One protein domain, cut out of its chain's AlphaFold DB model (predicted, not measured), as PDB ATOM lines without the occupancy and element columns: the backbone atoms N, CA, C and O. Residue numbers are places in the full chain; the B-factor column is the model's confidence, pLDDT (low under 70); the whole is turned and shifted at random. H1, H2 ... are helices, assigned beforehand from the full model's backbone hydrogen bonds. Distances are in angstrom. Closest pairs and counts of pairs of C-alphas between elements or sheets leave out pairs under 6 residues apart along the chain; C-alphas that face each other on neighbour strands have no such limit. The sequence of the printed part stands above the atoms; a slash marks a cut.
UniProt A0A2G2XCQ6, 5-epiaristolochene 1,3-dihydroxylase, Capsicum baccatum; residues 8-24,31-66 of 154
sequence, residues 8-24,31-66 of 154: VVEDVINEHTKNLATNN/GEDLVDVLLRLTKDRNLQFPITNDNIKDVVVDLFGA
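Overview. This is residues 8 to 24 and 31 to 66 of the 154 residues of the protein "5-epiaristolochene 1,3-dihydroxylase" of Capsicum baccatum (UniProt A0A2G2XCQ6). What shape is it? H1 crosses H2 and H3, a loosely folded pair; residues 44 to 49 stick out, away from H1. Which parts? The 53 printed residues have three named helices, H1, H2, H3 in order, and no named strand: all helix. It is compact, with a radius of gyration of the C-alphas of 11.4 A and spans of 33 by 27 by 17 A.

Along the chain. Where is H1? H1, residues 8 to 22, runs 21.5 A from C-alpha 8 (85.729, 176.308, 123.115). What follows? H2 is residues 34 to 43; H3, residues 53 to 66, runs 20.2 A to C-alpha 66 (102.712, 180.245, 121.897).

Arrangement. What touches H1? H2 touches it at a steep tilt of 65 degrees, closest C-alphas 16 and 36, 6.4 A. H1 touches H3 with residues 9 to 10 alone, closest C-alphas 9 and 57, 6.3 A. And H2 with H3? This helical hairpin only just touches, with 3 pairs of C-alphas within 8 A, closest 38 and 56, 6.7 A. Helix backbones? Every O i to N i+4 pair is within hydrogen-bond range in H1 and H3, 5 of 6 in H2.

Size, cuts and confidence. Any cut? Residues 25 to 30 are not printed; C-alphas 24 and 31 are 13.0 A apart. Low confidence? Residues 23 to 24, 31 and 45 have pLDDT under 70.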
ATOM      1  N   VAL A   8      85.396 176.670 124.502       91.88
ATOM      2  CA  VAL A   8      85.729 176.308 123.115       91.88
ATOM      3  C   VAL A   8      86.570 175.037 123.074       91.88
ATOM      4  O   VAL A   8      86.277 174.135 122.299       91.88
ATOM      5  N   VAL A   9      87.601 174.942 123.915       91.25
ATOM      6  CA  VAL A   9      88.468 173.756 123.953       91.25
ATOM      7  C   VAL A   9      87.691 172.534 124.441       91.25
ATOM      8  O   VAL A   9      87.856 171.447 123.901       91.25
ATOM      9  N   GLU A  10      86.792 172.706 125.410       92.00
ATOM     10  CA  GLU A  10      85.886 171.648 125.861       92.00
ATOM     11  C   GLU A  10      84.953 171.170 124.737       92.00
ATOM     12  O   GLU A  10      84.747 169.967 124.594       92.00
ATOM     13  N   ASP A  11      84.413 172.073 123.916       92.88
ATOM     14  CA  ASP A  11      83.574 171.711 122.764       92.88
ATOM     15  C   ASP A  11      84.359 170.870 121.744       92.88
ATOM     16  O   ASP A  11      83.922 169.785 121.358       92.88
ATOM     17  N   VAL A  12      85.586 171.299 121.420       90.69
ATOM     18  CA  VAL A  12      86.509 170.559 120.545       90.69
ATOM     19  C   VAL A  12      86.803 169.167 121.109       90.69
ATOM     20  O   VAL A  12      86.715 168.175 120.389       90.69
ATOM     21  N   ILE A  13      87.120 169.049 122.399       90.06
ATOM     22  CA  ILE A  13      87.421 167.747 123.013       90.06
ATOM     23  C   ILE A  13      86.196 166.823 122.984       90.06
ATOM     24  O   ILE A  13      86.326 165.622 122.718       90.06
ATOM     25  N   ASN A  14      85.001 167.359 123.231       91.25
ATOM     26  CA  ASN A  14      83.761 166.590 123.182       91.25
ATOM     27  C   ASN A  14      83.444 166.100 121.765       91.25
ATOM     28  O   ASN A  14      83.011 164.955 121.598       91.25
ATOM     29  N   GLU A  15      83.705 166.920 120.749       89.62
ATOM     30  CA  GLU A  15      83.591 166.531 119.345       89.62
ATOM     31  C   GLU A  15      84.509 165.343 119.012       89.62
ATOM     32  O   GLU A  15      84.027 164.308 118.545       89.62
ATOM     33  N   HIS A  16      85.799 165.430 119.348       87.94
ATOM     34  CA  HIS A  16      86.773 164.359 119.091       87.94
ATOM     35  C   HIS A  16      86.442 163.083 119.878       87.94
ATOM     36  O   HIS A  16      86.471 161.973 119.344       87.94
ATOM     37  N   THR A  17      85.996 163.225 121.130       86.56
ATOM     38  CA  THR A  17      85.543 162.093 121.954       86.56
ATOM     39  C   THR A  17      84.358 161.365 121.316       86.56
ATOM     40  O   THR A  17      84.309 160.131 121.320       86.56
ATOM     41  N   LYS A  18      83.406 162.113 120.743       86.50
ATOM     42  CA  LYS A  18      82.255 161.549 120.035       86.50
ATOM     43  C   LYS A  18      82.683 160.851 118.746       86.50
ATOM     44  O   LYS A  18      82.235 159.733 118.503       86.50
ATOM     45  N   ASN A  19      83.572 161.467 117.971       83.38
ATOM     46  CA  ASN A  19      84.078 160.908 116.717       83.38
ATOM     47  C   ASN A  19      84.821 159.580 116.946       83.38
ATOM     48  O   ASN A  19      84.581 158.609 116.227       83.38
ATOM     49  N   LEU A  20      85.625 159.491 118.012       77.75
ATOM     50  CA  LEU A  20      86.287 158.255 118.448       77.75
ATOM     51  C   LEU A  20      85.305 157.165 118.909       77.75
ATOM     52  O   LEU A  20      85.631 155.982 118.850       77.75
ATOM     53  N   ALA A  21      84.124 157.534 119.409       76.12
ATOM     54  CA  ALA A  21      83.104 156.571 119.825       76.12
ATOM     55  C   ALA A  21      82.288 156.023 118.642       76.12
ATOM     56  O   ALA A  21      81.747 154.920 118.730       76.12
ATOM     57  N   THR A  22      82.176 156.784 117.549       72.94
ATOM     58  CA  THR A  22      81.389 156.408 116.365       72.94
ATOM     59  C   THR A  22      82.208 155.727 115.270       72.94
ATOM     60  O   THR A  22      81.644 154.938 114.513       72.94
ATOM     61  N   ASN A  23      83.517 155.981 115.191       63.19
ATOM     62  CA  ASN A  23      84.388 155.430 114.152       63.19
ATOM     63  C   ASN A  23      85.247 154.275 114.701       63.19
ATOM     64  O   ASN A  23      86.212 154.495 115.424       63.19
ATOM     65  N   ASN A  24      84.915 153.034 114.320       56.22
ATOM     66  CA  ASN A  24      85.754 151.835 114.518       56.22
ATOM     67  C   ASN A  24      86.692 151.587 113.319       56.22
ATOM     68  O   ASN A  24      86.928 150.438 112.946       56.22
ATOM     69  N   GLY A  31      93.904 160.937 109.438       68.06
ATOM     70  CA  GLY A  31      92.907 161.743 110.160       68.06
ATOM     71  C   GLY A  31      93.034 161.809 111.679       68.06
ATOM     72  O   GLY A  31      92.086 162.245 112.314       68.06
ATOM     73  N   GLU A  32      94.154 161.369 112.260       75.88
ATOM     74  CA  GLU A  32      94.393 161.507 113.703       75.88
ATOM     75  C   GLU A  32      95.088 162.845 113.989       75.88
ATOM     76  O   GLU A  32      96.173 163.105 113.455       75.88
ATOM     77  N   ASP A  33      94.483 163.685 114.829       85.06
ATOM     78  CA  ASP A  33      95.085 164.942 115.266       85.06
ATOM     79  C   ASP A  33      95.700 164.866 116.678       85.06
ATOM     80  O   ASP A  33      95.729 163.823 117.334       85.06
ATOM     81  N   LEU A  34      96.272 165.980 117.154       88.75
ATOM     82  CA  LEU A  34      96.902 166.031 118.478       88.75
ATOM     83  C   LEU A  34      95.915 165.689 119.608       88.75
ATOM     84  O   LEU A  34      96.309 165.043 120.581       88.75
ATOM     85  N   VAL A  35      94.662 166.133 119.502       89.31
ATOM     86  CA  VAL A  35      93.625 165.906 120.513       89.31
ATOM     87  C   VAL A  35      93.244 164.429 120.532       89.31
ATOM     88  O   VAL A  35      93.154 163.851 121.616       89.31
ATOM     89  N   ASP A  36      93.128 163.790 119.370       87.62
ATOM     90  CA  ASP A  36      92.879 162.348 119.266       87.62
ATOM     91  C   ASP A  36      93.985 161.518 119.930       87.62
ATOM     92  O   ASP A  36      93.703 160.612 120.726       87.62
ATOM     93  N   VAL A  37      95.252 161.873 119.679       88.75
ATOM     94  CA  VAL A  37      96.408 161.206 120.299       88.75
ATOM     95  C   VAL A  37      96.359 161.349 121.821       88.75
ATOM     96  O   VAL A  37      96.545 160.366 122.544       88.75
ATOM     97  N   LEU A  38      96.097 162.559 122.327       88.75
ATOM     98  CA  LEU A  38      96.010 162.821 123.766       88.75
ATOM     99  C   LEU A  38      94.835 162.068 124.411       88.75
ATOM    100  O   LEU A  38      95.002 161.469 125.474       88.75
ATOM    101  N   LEU A  39      93.679 162.013 123.744       88.06
ATOM    102  CA  LEU A  39      92.511 161.253 124.195       88.06
ATOM    103  C   LEU A  39      92.771 159.743 124.230       88.06
ATOM    104  O   LEU A  39      92.290 159.053 125.136       88.06
ATOM    105  N   ARG A  40      93.541 159.208 123.275       85.44
ATOM    106  CA  ARG A  40      93.975 157.805 123.291       85.44
ATOM    107  C   ARG A  40      94.877 157.525 124.491       85.44
ATOM    108  O   ARG A  40      94.641 156.546 125.198       85.44
ATOM    109  N   LEU A  41      95.833 158.409 124.777       85.06
ATOM    110  CA  LEU A  41      96.731 158.280 125.931       85.06
ATOM    111  C   LEU A  41      95.988 158.358 127.272       85.06
ATOM    112  O   LEU A  41      96.353 157.656 128.211       85.06
ATOM    113  N   THR A  42      94.898 159.125 127.374       84.38
ATOM    114  CA  THR A  42      94.034 159.116 128.569       84.38
ATOM    115  C   THR A  42      93.396 157.743 128.834       84.38
ATOM    116  O   THR A  42      93.101 157.412 129.984       84.38
ATOM    117  N   LYS A  43      93.196 156.909 127.803       80.44
ATOM    118  CA  LYS A  43      92.635 155.552 127.945       80.44
ATOM    119  C   LYS A  43      93.689 154.500 128.323       80.44
ATOM    120  O   LYS A  43      93.314 153.412 128.772       80.44
ATOM    121  N   ASP A  44      94.980 154.809 128.193       79.81
ATOM    122  CA  ASP A  44      96.072 153.888 128.513       79.81
ATOM    123  C   ASP A  44      96.292 153.760 130.027       79.81
ATOM    124  O   ASP A  44      96.827 154.639 130.701       79.81
ATOM    125  N   ARG A  45      95.941 152.592 130.580       69.06
ATOM    126  CA  ARG A  45      96.085 152.290 132.021       69.06
ATOM    127  C   ARG A  45      97.522 151.999 132.472       69.06
ATOM    128  O   ARG A  45      97.742 151.738 133.650       69.06
ATOM    129  N   ASN A  46      98.481 152.010 131.547       76.69
ATOM    130  CA  ASN A  46      99.893 151.721 131.819       76.69
ATOM    131  C   ASN A  46     100.700 152.972 132.207       76.69
ATOM    132  O   ASN A  46     101.889 152.865 132.507       76.69
ATOM    133  N   LEU A  47     100.083 154.156 132.187       77.19
ATOM    134  CA  LEU A  47     100.739 155.399 132.576       77.19
ATOM    135  C   LEU A  47     100.870 155.493 134.102       77.19
ATOM    136  O   LEU A  47      99.908 155.283 134.836       77.19
ATOM    137  N   GLN A  48     102.066 155.857 134.580       76.56
ATOM    138  CA  GLN A  48     102.319 156.093 136.011       76.56
ATOM    139  C   GLN A  48     101.506 157.276 136.558       76.56
ATOM    140  O   GLN A  48     101.152 157.289 137.735       76.56
ATOM    141  N   PHE A  49     101.193 158.248 135.696       77.88
ATOM    142  CA  PHE A  49     100.345 159.396 135.999       77.88
ATOM    143  C   PHE A  49      99.224 159.475 134.955       77.88
ATOM    144  O   PHE A  49      99.529 159.592 133.767       77.88
ATOM    145  N   PRO A  50      97.946 159.390 135.360       78.69
ATOM    146  CA  PRO A  50      96.834 159.469 134.423       78.69
ATOM    147  C   PRO A  50      96.707 160.887 133.853       78.69
ATOM    148  O   PRO A  50      96.697 161.865 134.601       78.69
ATOM    149  N   ILE A  51      96.586 160.994 132.529       84.12
ATOM    150  CA  ILE A  51      96.334 162.265 131.838       84.12
ATOM    151  C   ILE A  51      94.852 162.612 131.985       84.12
ATOM    152  O   ILE A  51      93.990 161.841 131.559       84.12
ATOM    153  N   THR A  52      94.553 163.768 132.576       86.75
ATOM    154  CA  THR A  52      93.178 164.256 132.781       86.75
ATOM    155  C   THR A  52      92.760 165.192 131.646       86.75
ATOM    156  O   THR A  52      93.610 165.805 131.006       86.75
ATOM    157  N   ASN A  53      91.451 165.355 131.423       86.00
ATOM    158  CA  ASN A  53      90.911 166.302 130.438       86.00
ATOM    159  C   ASN A  53      91.453 167.734 130.637       86.00
ATOM    160  O   ASN A  53      91.804 168.408 129.676       86.00
ATOM    161  N   ASP A  54      91.622 168.172 131.885       88.50
ATOM    162  CA  ASP A  54      92.203 169.488 132.180       88.50
ATOM    163  C   ASP A  54      93.658 169.610 131.696       88.50
ATOM    164  O   ASP A  54      94.044 170.651 131.179       88.50
ATOM    165  N   ASN A  55      94.442 168.524 131.727       88.94
ATOM    166  CA  ASN A  55      95.790 168.536 131.155       88.94
ATOM    167  C   ASN A  55      95.765 168.665 129.628       88.94
ATOM    168  O   ASN A  55      96.628 169.328 129.058       88.94
ATOM    169  N   ILE A  56      94.786 168.043 128.962       89.50
ATOM    170  CA  ILE A  56      94.602 168.186 127.512       89.50
ATOM    171  C   ILE A  56      94.274 169.644 127.184       89.50
ATOM    172  O   ILE A  56      94.890 170.216 126.285       89.50
ATOM    173  N   LYS A  57      93.371 170.270 127.948       89.94
ATOM    174  CA  LYS A  57      93.043 171.692 127.787       89.94
ATOM    175  C   LYS A  57      94.267 172.578 127.948       89.94
ATOM    176  O   LYS A  57      94.509 173.412 127.082       89.94
ATOM    177  N   ASP A  58      95.043 172.369 129.008       90.38
ATOM    178  CA  ASP A  58      96.238 173.163 129.282       90.38
ATOM    179  C   ASP A  58      97.241 173.079 128.124       90.38
ATOM    180  O   ASP A  58      97.727 174.107 127.656       90.38
ATOM    181  N   VAL A  59      97.497 171.874 127.602       91.00
ATOM    182  CA  VAL A  59      98.412 171.665 126.466       91.00
ATOM    183  C   VAL A  59      97.901 172.348 125.198       91.00
ATOM    184  O   VAL A  59      98.674 172.995 124.494       91.00
ATOM    185  N   VAL A  60      96.607 172.217 124.899       90.00
ATOM    186  CA  VAL A  60      95.991 172.848 123.725       90.00
ATOM    187  C   VAL A  60      96.093 174.371 123.826       90.00
ATOM    188  O   VAL A  60      96.534 175.028 122.882       90.00
ATOM    189  N   VAL A  61      95.736 174.941 124.977       90.38
ATOM    190  CA  VAL A  61      95.783 176.390 125.208       90.38
ATOM    191  C   VAL A  61      97.215 176.921 125.141       90.38
ATOM    192  O   VAL A  61      97.443 177.941 124.489       90.38
ATOM    193  N   ASP A  62      98.175 176.233 125.760       89.81
ATOM    194  CA  ASP A  62      99.589 176.623 125.747       89.81
ATOM    195  C   ASP A  62     100.164 176.615 124.323       89.81
ATOM    196  O   ASP A  62     100.750 177.604 123.870       89.81
ATOM    197  N   LEU A  63      99.902 175.544 123.567       90.50
ATOM    198  CA  LEU A  63     100.358 175.408 122.187       90.50
ATOM    199  C   LEU A  63      99.804 176.524 121.292       90.50
ATOM    200  O   LEU A  63     100.564 177.190 120.584       90.50
ATOM    201  N   PHE A  64      98.487 176.748 121.313       87.00
ATOM    202  CA  PHE A  64      97.872 177.782 120.481       87.00
ATOM    203  C   PHE A  64      98.289 179.192 120.909       87.00
ATOM    204  O   PHE A  64      98.502 180.046 120.043       87.00
ATOM    205  N   GLY A  65      98.467 179.436 122.210       86.56
ATOM    206  CA  GLY A  65      98.991 180.698 122.729       86.56
ATOM    207  C   GLY A  65     100.384 181.005 122.177       86.56
ATOM    208  O   GLY A  65     100.581 182.028 121.518       86.56
ATOM    209  N   ALA A  66     101.329 180.077 122.348       87.31
ATOM    210  CA  ALA A  66     102.712 180.245 121.897       87.31
ATOM    211  C   ALA A  66     102.837 180.428 120.370       87.31
ATOM    212  O   ALA A  66     103.658 181.217 119.878       87.31
TER     213      ALA A  66